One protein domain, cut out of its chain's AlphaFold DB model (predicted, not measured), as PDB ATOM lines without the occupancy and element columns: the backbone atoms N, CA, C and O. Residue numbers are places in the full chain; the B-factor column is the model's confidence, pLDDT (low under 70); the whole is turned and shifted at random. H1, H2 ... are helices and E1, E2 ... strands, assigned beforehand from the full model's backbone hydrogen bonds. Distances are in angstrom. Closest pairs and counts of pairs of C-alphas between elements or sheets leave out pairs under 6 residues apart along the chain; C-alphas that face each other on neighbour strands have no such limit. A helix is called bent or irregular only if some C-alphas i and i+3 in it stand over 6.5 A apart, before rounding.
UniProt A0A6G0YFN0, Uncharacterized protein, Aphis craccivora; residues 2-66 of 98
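What this domain is: This is residues 2 to 66 of the 98 residues of an uncharacterized protein of Aphis craccivora (UniProt A0A6G0YFN0). What shape does the trace make? It is an open, loosely built T: a long thin bar has the two-stranded hairpin E1 and E2 at one end and the short helix H2 at the other, and the long helix H1 is the stem, with its last residues at the bar. The link from E2 to H2 passes the end of H1, while residues 2 to 17, of which 11 to 17 belong to H1, stick out. What is it made of, and how large is it? The printed part has 65 residues with two named helices and two named strands, in the order H1, E1, E2, H2; the sheet, E1 - E2, is antiparallel, and the class is mixed, helices and strands, with under half of the residues in named elements. It is extended, with a radius of gyration of the C-alphas of 17.2 A and spans of 49 by 35 by 23 A.

How they stand to each other: How is the sheet joined? E1, residues 29 to 32, and E2, residues 40 to 43, are antiparallel neighbours and form a hairpin, with 136 degrees between their directions. The C-alphas of Tyr 29 and Arg 43 face each other at 4.5 A. N 30 and O 42, 2.9 A apart, and N 42 and O 30, 3.0 A apart, are within hydrogen-bond range. Where are the helices? H1, residues 11 to 25, is apart from E2, and a tight link of 3 residues joins it to E1. H2, residues 56 to 60, is apart from H1 and from E1. How do the helix backbones run? In H1 and H2 every O i to N i+4 pair is within hydrogen-bond range.

Where its parts are: Where do the strands lie? E1 begins at C-alpha 29, (-2.762, -9.813, -54.258), and measures 9.3 A from first to last C-alpha; E2 measures 10.0 A. Where do the helices lie? H1 measures 19.9 A from C-alpha 11, at (-13.002, -26.318, -46.611), to C-alpha 25. It is neither bent nor irregular, but only just: C-alphas 22 and 25 are 6.3 A apart. H2 measures 6.1 A and ends at C-alpha 60, (-22.441, 4.010, -42.839).

The domain as a whole: How far does it reach? The two C-alphas farthest apart, those of Glu 36 and Thr 66, are 50.6 A apart. Without residues 2 to 17, which stand free, the body of 49 residues spans 50 by 20 by 12 A. Is anything missing, and which link is long? The printed part has no cut, and the link from E2 to H2, with 12 residues, is long. Where is confidence low? The mean pLDDT of the printed part is 79.8, and residues 2 to 9 and 32 to 41 of the model are under 70.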
ATOM      1  N   GLU A   2     -17.873 -18.843 -21.568       43.34
ATOM      2  CA  GLU A   2     -16.889 -18.820 -22.654       43.34
ATOM      3  C   GLU A   2     -17.487 -19.593 -23.826       43.34
ATOM      4  O   GLU A   2     -17.816 -20.770 -23.693       43.34
ATOM      5  N   ILE A   3     -17.710 -18.915 -24.949       50.84
ATOM      6  CA  ILE A   3     -18.129 -19.582 -26.180       50.84
ATOM      7  C   ILE A   3     -16.879 -20.291 -26.704       50.84
ATOM      8  O   ILE A   3     -15.970 -19.642 -27.217       50.84
ATOM      9  N   SER A   4     -16.799 -21.611 -26.524       45.03
ATOM     10  CA  SER A   4     -15.764 -22.416 -27.168       45.03
ATOM     11  C   SER A   4     -16.024 -22.398 -28.671       45.03
ATOM     12  O   SER A   4     -16.999 -22.983 -29.145       45.03
ATOM     13  N   TYR A   5     -15.173 -21.710 -29.425       56.69
ATOM     14  CA  TYR A   5     -15.152 -21.842 -30.874       56.69
ATOM     15  C   TYR A   5     -14.599 -23.232 -31.195       56.69
ATOM     16  O   TYR A   5     -13.387 -23.435 -31.234       56.69
ATOM     17  N   GLU A   6     -15.479 -24.216 -31.374       58.19
ATOM     18  CA  GLU A   6     -15.091 -25.429 -32.087       58.19
ATOM     19  C   GLU A   6     -14.628 -25.002 -33.484       58.19
ATOM     20  O   GLU A   6     -15.372 -24.366 -34.235       58.19
ATOM     21  N   ASN A   7     -13.369 -25.295 -33.811       60.53
ATOM     22  CA  ASN A   7     -12.800 -25.033 -35.127       60.53
ATOM     23  C   ASN A   7     -13.444 -25.980 -36.144       60.53
ATOM     24  O   ASN A   7     -12.901 -27.036 -36.467       60.53
ATOM     25  N   PHE A   8     -14.613 -25.602 -36.655       55.50
ATOM     26  CA  PHE A   8     -15.198 -26.220 -37.835       55.50
ATOM     27  C   PHE A   8     -14.382 -25.790 -39.056       55.50
ATOM     28  O   PHE A   8     -14.704 -24.809 -39.722       55.50
ATOM     29  N   TYR A   9     -13.305 -26.523 -39.344       62.47
ATOM     30  CA  TYR A   9     -12.609 -26.437 -40.626       62.47
ATOM     31  C   TYR A   9     -13.529 -26.989 -41.714       62.47
ATOM     32  O   TYR A   9     -13.539 -28.183 -42.011       62.47
ATOM     33  N   ASN A  10     -14.350 -26.109 -42.274       74.50
ATOM     34  CA  ASN A  10     -15.149 -26.402 -43.446       74.50
ATOM     35  C   ASN A  10     -14.427 -25.820 -44.665       74.50
ATOM     36  O   ASN A  10     -14.457 -24.615 -44.907       74.50
ATOM     37  N   GLN A  11     -13.781 -26.697 -45.433       74.12
ATOM     38  CA  GLN A  11     -13.002 -26.318 -46.611       74.12
ATOM     39  C   GLN A  11     -13.844 -25.573 -47.666       74.12
ATOM     40  O   GLN A  11     -13.302 -24.754 -48.409       74.12
ATOM     41  N   ASP A  12     -15.160 -25.804 -47.717       78.38
ATOM     42  CA  ASP A  12     -16.067 -25.080 -48.611       78.38
ATOM     43  C   ASP A  12     -16.325 -23.655 -48.101       78.38
ATOM     44  O   ASP A  12     -16.358 -22.701 -48.883       78.38
ATOM     45  N   ALA A  13     -16.439 -23.479 -46.781       84.94
ATOM     46  CA  ALA A  13     -16.576 -22.160 -46.169       84.94
ATOM     47  C   ALA A  13     -15.316 -21.306 -46.388       84.94
ATOM     48  O   ALA A  13     -15.433 -20.134 -46.746       84.94
ATOM     49  N   ASP A  14     -14.124 -21.895 -46.270       88.31
ATOM     50  CA  ASP A  14     -12.854 -21.197 -46.509       88.31
ATOM     51  C   ASP A  14     -12.725 -20.709 -47.957       88.31
ATOM     52  O   ASP A  14     -12.254 -19.594 -48.213       88.31
ATOM     53  N   GLN A  15     -13.187 -21.510 -48.922       89.56
ATOM     54  CA  GLN A  15     -13.218 -21.115 -50.331       89.56
ATOM     55  C   GLN A  15     -14.156 -19.928 -50.560       89.56
ATOM     56  O   GLN A  15     -13.782 -18.967 -51.240       89.56
ATOM     57  N   ILE A  16     -15.349 -19.956 -49.961       91.81
ATOM     58  CA  ILE A  16     -16.327 -18.866 -50.062       91.81
ATOM     59  C   ILE A  16     -15.788 -17.595 -49.402       91.81
ATOM     60  O   ILE A  16     -15.869 -16.521 -49.999       91.81
ATOM     61  N   LEU A  17     -15.202 -17.700 -48.207       91.50
ATOM     62  CA  LEU A  17     -14.609 -16.566 -47.498       91.50
ATOM     63  C   LEU A  17     -13.457 -15.953 -48.290       91.50
ATOM     64  O   LEU A  17     -13.402 -14.735 -48.451       91.50
ATOM     65  N   THR A  18     -12.587 -16.788 -48.857       91.88
ATOM     66  CA  THR A  18     -11.483 -16.339 -49.714       91.88
ATOM     67  C   THR A  18     -12.010 -15.619 -50.953       91.88
ATOM     68  O   THR A  18     -11.553 -14.523 -51.279       91.88
ATOM     69  N   TYR A  19     -13.004 -16.196 -51.637       93.06
ATOM     70  CA  TYR A  19     -13.648 -15.559 -52.783       93.06
ATOM     71  C   TYR A  19     -14.272 -14.212 -52.402       93.06
ATOM     72  O   TYR A  19     -14.091 -13.224 -53.122       93.06
ATOM     73  N   PHE A  20     -14.979 -14.160 -51.273       93.75
ATOM     74  CA  PHE A  20     -15.654 -12.961 -50.799       93.75
ATOM     75  C   PHE A  20     -14.658 -11.850 -50.452       93.75
ATOM     76  O   PHE A  20     -14.794 -10.723 -50.931       93.75
ATOM     77  N   ASP A  21     -13.615 -12.183 -49.691       92.75
ATOM     78  CA  ASP A  21     -12.555 -11.258 -49.301       92.75
ATOM     79  C   ASP A  21     -11.875 -10.643 -50.529       92.75
ATOM     80  O   ASP A  21     -11.755  -9.424 -50.665       92.75
ATOM     81  N   ILE A  22     -11.519 -11.495 -51.488       93.94
ATOM     82  CA  ILE A  22     -10.861 -11.089 -52.726       93.94
ATOM     83  C   ILE A  22     -11.777 -10.237 -53.615       93.94
ATOM     84  O   ILE A  22     -11.313  -9.309 -54.278       93.94
ATOM     85  N   THR A  23     -13.063 -10.561 -53.691       93.94
ATOM     86  CA  THR A  23     -13.972  -9.938 -54.663       93.94
ATOM     87  C   THR A  23     -14.558  -8.630 -54.143       93.94
ATOM     88  O   THR A  23     -14.718  -7.681 -54.920       93.94
ATOM     89  N   TYR A  24     -14.839  -8.571 -52.841       93.94
ATOM     90  CA  TYR A  24     -15.653  -7.519 -52.247       93.94
ATOM     91  C   TYR A  24     -14.945  -6.705 -51.167       93.94
ATOM     92  O   TYR A  24     -15.219  -5.516 -51.067       93.94
ATOM     93  N   VAL A  25     -14.049  -7.291 -50.366       92.00
ATOM     94  CA  VAL A  25     -13.505  -6.610 -49.176       92.00
ATOM     95  C   VAL A  25     -12.149  -5.985 -49.468       92.00
ATOM     96  O   VAL A  25     -11.972  -4.772 -49.381       92.00
ATOM     97  N   ASN A  26     -11.190  -6.823 -49.833       91.88
ATOM     98  CA  ASN A  26      -9.779  -6.497 -49.774       91.88
ATOM     99  C   ASN A  26      -9.050  -6.611 -51.117       91.88
ATOM    100  O   ASN A  26      -7.948  -6.087 -51.248       91.88
ATOM    101  N   GLY A  27      -9.641  -7.274 -52.112       90.44
ATOM    102  CA  GLY A  27      -9.031  -7.399 -53.432       90.44
ATOM    103  C   GLY A  27      -7.962  -8.488 -53.544       90.44
ATOM    104  O   GLY A  27      -7.587  -9.155 -52.577       90.44
ATOM    105  N   ARG A  28      -7.464  -8.694 -54.769       89.12
ATOM    106  CA  ARG A  28      -6.440  -9.707 -55.073       89.12
ATOM    107  C   ARG A  28      -5.059  -9.202 -54.698       89.12
ATOM    108  O   ARG A  28      -4.745  -8.033 -54.897       89.12
ATOM    109  N   TYR A  29      -4.189 -10.105 -54.267       85.38
ATOM    110  CA  TYR A  29      -2.762  -9.813 -54.258       85.38
ATOM    111  C   TYR A  29      -2.240  -9.763 -55.695       85.38
ATOM    112  O   TYR A  29      -2.481 -10.672 -56.490       85.38
ATOM    113  N   ARG A  30      -1.511  -8.699 -56.027       79.06
ATOM    114  CA  ARG A  30      -0.684  -8.628 -57.231       79.06
ATOM    115  C   ARG A  30       0.752  -8.327 -56.842       79.06
ATOM    116  O   ARG A  30       1.010  -7.486 -55.976       79.06
ATOM    117  N   ASN A  31       1.671  -9.003 -57.522       70.75
ATOM    118  CA  ASN A  31       3.070  -8.612 -57.532       70.75
ATOM    119  C   ASN A  31       3.167  -7.229 -58.169       70.75
ATOM    120  O   ASN A  31       2.703  -7.035 -59.293       70.75
ATOM    121  N   LYS A  32       3.751  -6.268 -57.455       64.19
ATOM    122  CA  LYS A  32       4.285  -5.081 -58.116       64.19
ATOM    123  C   LYS A  32       5.645  -5.460 -58.682       64.19
ATOM    124  O   LYS A  32       6.499  -5.931 -57.934       64.19
ATOM    125  N   GLU A  33       5.836  -5.265 -59.982       59.94
ATOM    126  CA  GLU A  33       7.165  -5.287 -60.590       59.94
ATOM    127  C   GLU A  33       7.952  -4.095 -60.034       59.94
ATOM    128  O   GLU A  33       7.895  -2.989 -60.560       59.94
ATOM    129  N   ASN A  34       8.619  -4.285 -58.897       56.44
ATOM    130  CA  ASN A  34       9.631  -3.357 -58.413       56.44
ATOM    131  C   ASN A  34      10.991  -3.924 -58.804       56.44
ATOM    132  O   ASN A  34      11.354  -5.021 -58.384       56.44
ATOM    133  N   VAL A  35      11.727  -3.162 -59.612       57.59
ATOM    134  CA  VAL A  35      13.013  -3.547 -60.218       57.59
ATOM    135  C   VAL A  35      14.130  -3.717 -59.169       57.59
ATOM    136  O   VAL A  35      15.132  -4.362 -59.447       57.59
ATOM    137  N   GLU A  36      13.942  -3.225 -57.938       64.88
ATOM    138  CA  GLU A  36      14.990  -3.206 -56.903       64.88
ATOM    139  C   GLU A  36      14.716  -4.055 -55.649       64.88
ATOM    140  O   GLU A  36      15.656  -4.358 -54.917       64.88
ATOM    141  N   LEU A  37      13.474  -4.482 -55.373       57.66
ATOM    142  CA  LEU A  37      13.156  -5.224 -54.143       57.66
ATOM    143  C   LEU A  37      12.310  -6.476 -54.398       57.66
ATOM    144  O   LEU A  37      11.234  -6.447 -54.993       57.66
ATOM    145  N   LYS A  38      12.830  -7.583 -53.866       57.41
ATOM    146  CA  LYS A  38      12.310  -8.953 -53.867       57.41
ATOM    147  C   LYS A  38      10.835  -8.997 -53.408       57.41
ATOM    148  O   LYS A  38      10.551  -8.827 -52.231       57.41
ATOM    149  N   TYR A  39       9.922  -9.232 -54.355       55.91
ATOM    150  CA  TYR A  39       8.491  -9.560 -54.192       55.91
ATOM    151  C   TYR A  39       7.695  -8.721 -53.169       55.91
ATOM    152  O   TYR A  39       7.330  -9.204 -52.098       55.91
ATOM    153  N   MET A  40       7.329  -7.482 -53.521       62.47
ATOM    154  CA  MET A  40       6.308  -6.748 -52.764       62.47
ATOM    155  C   MET A  40       4.904  -7.082 -53.295       62.47
ATOM    156  O   MET A  40       4.493  -6.609 -54.360       62.47
ATOM    157  N   PHE A  41       4.152  -7.888 -52.544       68.88
ATOM    158  CA  PHE A  41       2.739  -8.148 -52.823       68.88
ATOM    159  C   PHE A  41       1.889  -6.992 -52.296       68.88
ATOM    160  O   PHE A  41       1.914  -6.683 -51.107       68.88
ATOM    161  N   THR A  42       1.099  -6.369 -53.170       79.94
ATOM    162  CA  THR A  42       0.107  -5.365 -52.755       79.94
ATOM    163  C   THR A  42      -1.293  -5.830 -53.105       79.94
ATOM    164  O   THR A  42      -1.492  -6.526 -54.105       79.94
ATOM    165  N   ARG A  43      -2.266  -5.463 -52.270       83.00
ATOM    166  CA  ARG A  43      -3.677  -5.706 -52.557       83.00
ATOM    167  C   ARG A  43      -4.169  -4.714 -53.603       83.00
ATOM    168  O   ARG A  43      -3.925  -3.514 -53.495       83.00
ATOM    169  N   THR A  44      -4.836  -5.221 -54.631       88.44
ATOM    170  CA  THR A  44      -5.573  -4.389 -55.580       88.44
ATOM    171  C   THR A  44      -6.869  -3.913 -54.946       88.44
ATOM    172  O   THR A  44      -7.371  -4.529 -54.015       88.44
ATOM    173  N   THR A  45      -7.487  -2.881 -55.510       90.06
ATOM    174  CA  THR A  45      -8.882  -2.570 -55.189       90.06
ATOM    175  C   THR A  45      -9.768  -3.793 -55.495       90.06
ATOM    176  O   THR A  45      -9.551  -4.442 -56.529       90.06
ATOM    177  N   PRO A  46     -10.737  -4.147 -54.630       93.88
ATOM    178  CA  PRO A  46     -11.720  -5.186 -54.934       93.88
ATOM    179  C   PRO A  46     -12.561  -4.808 -56.160       93.88
ATOM    180  O   PRO A  46     -12.718  -3.632 -56.495       93.88
ATOM    181  N   LEU A  47     -13.113  -5.812 -56.844       92.88
ATOM    182  CA  LEU A  47     -13.908  -5.612 -58.062       92.88
ATOM    183  C   LEU A  47     -15.236  -4.897 -57.745       92.88
ATOM    184  O   LEU A  47     -15.647  -3.951 -58.431       92.88
ATOM    185  N   PHE A  48     -15.855  -5.310 -56.640       93.00
ATOM    186  CA  PHE A  48     -17.129  -4.797 -56.149       93.00
ATOM    187  C   PHE A  48     -16.973  -4.299 -54.702       93.00
ATOM    188  O   PHE A  48     -17.476  -4.943 -53.780       93.00
ATOM    189  N   PRO A  49     -16.253  -3.175 -54.481       92.75
ATOM    190  CA  PRO A  49     -16.027  -2.637 -53.142       92.75
ATOM    191  C   PRO A  49     -17.352  -2.363 -52.419       92.75
ATOM    192  O   PRO A  49     -18.347  -2.062 -53.091       92.75
ATOM    193  N   PRO A  50     -17.362  -2.345 -51.071       91.00
ATOM    194  CA  PRO A  50     -18.580  -2.104 -50.304       91.00
ATOM    195  C   PRO A  50     -19.228  -0.763 -50.645       91.00
ATOM    196  O   PRO A  50     -20.444  -0.656 -50.615       91.00
ATOM    197  N   SER A  51     -18.440   0.230 -51.072       91.19
ATOM    198  CA  SER A  51     -18.934   1.539 -51.514       91.19
ATOM    199  C   SER A  51     -19.895   1.500 -52.706       91.19
ATOM    200  O   SER A  51     -20.633   2.455 -52.914       91.19
ATOM    201  N   LYS A  52     -19.912   0.415 -53.493       90.19
ATOM    202  CA  LYS A  52     -20.868   0.224 -54.600       90.19
ATOM    203  C   LYS A  52     -22.164  -0.464 -54.165       90.19
ATOM    204  O   LYS A  52     -23.060  -0.632 -54.989       90.19
ATOM    205  N   TRP A  53     -22.259  -0.934 -52.924       89.50
ATOM    206  CA  TRP A  53     -23.425  -1.680 -52.473       89.50
ATOM    207  C   TRP A  53     -24.613  -0.739 -52.264       89.50
ATOM    208  O   TRP A  53     -24.467   0.365 -51.746       89.50
ATOM    209  N   ASN A  54     -25.808  -1.205 -52.620       85.69
ATOM    210  CA  ASN A  54     -27.055  -0.440 -52.534       85.69
ATOM    211  C   ASN A  54     -27.356   0.125 -51.130       85.69
ATOM    212  O   ASN A  54     -27.969   1.181 -51.016       85.69
ATOM    213  N   VAL A  55     -26.917  -0.556 -50.069       87.38
ATOM    214  CA  VAL A  55     -27.134  -0.157 -48.667       87.38
ATOM    215  C   VAL A  55     -25.898   0.460 -48.010       87.38
ATOM    216  O   VAL A  55     -25.887   0.626 -46.791       87.38
ATOM    217  N   PHE A  56     -24.842   0.782 -48.765       90.44
ATOM    218  CA  PHE A  56     -23.571   1.243 -48.197       90.44
ATOM    219  C   PHE A  56     -23.719   2.519 -47.366       90.44
ATOM    220  O   PHE A  56     -23.387   2.520 -46.182       90.44
ATOM    221  N   GLU A  57     -24.268   3.580 -47.958       91.00
ATOM    222  CA  GLU A  57     -24.427   4.865 -47.267       91.00
ATOM    223  C   GLU A  57     -25.405   4.760 -46.092       91.00
ATOM    224  O   GLU A  57     -25.147   5.312 -45.027       91.00
ATOM    225  N   LEU A  58     -26.476   3.966 -46.231       89.25
ATOM    226  CA  LEU A  58     -27.407   3.684 -45.132       89.25
ATOM    227  C   LEU A  58     -26.706   2.966 -43.973       89.25
ATOM    228  O   LEU A  58     -26.886   3.338 -42.817       89.25
ATOM    229  N   THR A  59     -25.865   1.977 -44.284       90.38
ATOM    230  CA  THR A  59     -25.070   1.241 -43.289       90.38
ATOM    231  C   THR A  59     -24.080   2.167 -42.593       90.38
ATOM    232  O   THR A  59     -23.978   2.148 -41.370       90.38
ATOM    233  N   LYS A  60     -23.385   3.014 -43.358       92.00
ATOM    234  CA  LYS A  60     -22.441   4.010 -42.839       92.00
ATOM    235  C   LYS A  60     -23.125   5.046 -41.945       92.00
ATOM    236  O   LYS A  60     -22.547   5.455 -40.944       92.00
ATOM    237  N   ALA A  61     -24.350   5.442 -42.285       92.50
ATOM    238  CA  ALA A  61     -25.167   6.367 -41.503       92.50
ATOM    239  C   ALA A  61     -25.870   5.711 -40.297       92.50
ATOM    240  O   ALA A  61     -26.544   6.406 -39.541       92.50
ATOM    241  N   GLY A  62     -25.750   4.389 -40.111       90.31
ATOM    242  CA  GLY A  62     -26.436   3.660 -39.039       90.31
ATOM    243  C   GLY A  62     -27.960   3.592 -39.206       90.31
ATOM    244  O   GLY A  62     -28.679   3.407 -38.228       90.31
ATOM    245  N   ILE A  63     -28.460   3.759 -40.432       89.56
ATOM    246  CA  ILE A  63     -29.889   3.759 -40.763       89.56
ATOM    247  C   ILE A  63     -30.331   2.337 -41.140       89.56
ATOM    248  O   ILE A  63     -29.528   1.480 -41.521       89.56
ATOM    249  N   PHE A  64     -31.636   2.075 -41.044       83.19
ATOM    250  CA  PHE A  64     -32.245   0.835 -41.514       83.19
ATOM    251  C   PHE A  64     -31.817   0.495 -42.951       83.19
ATOM    252  O   PHE A  64     -31.910   1.310 -43.865       83.19
ATOM    253  N   ARG A  65     -31.372  -0.751 -43.142       84.25
ATOM    254  CA  ARG A  65     -30.860  -1.297 -44.414       84.25
ATOM    255  C   ARG A  65     -31.945  -2.005 -45.236       84.25
ATOM    256  O   ARG A  65     -31.634  -2.820 -46.097       84.25
ATOM    257  N   THR A  66     -33.218  -1.768 -44.923       84.12
ATOM    258  CA  THR A  66     -34.343  -2.466 -45.554       84.12
ATOM    259  C   THR A  66     -34.502  -2.012 -47.002       84.12
ATOM    260  O   THR A  66     -34.601  -0.815 -47.262       84.12
TER     261      THR A  66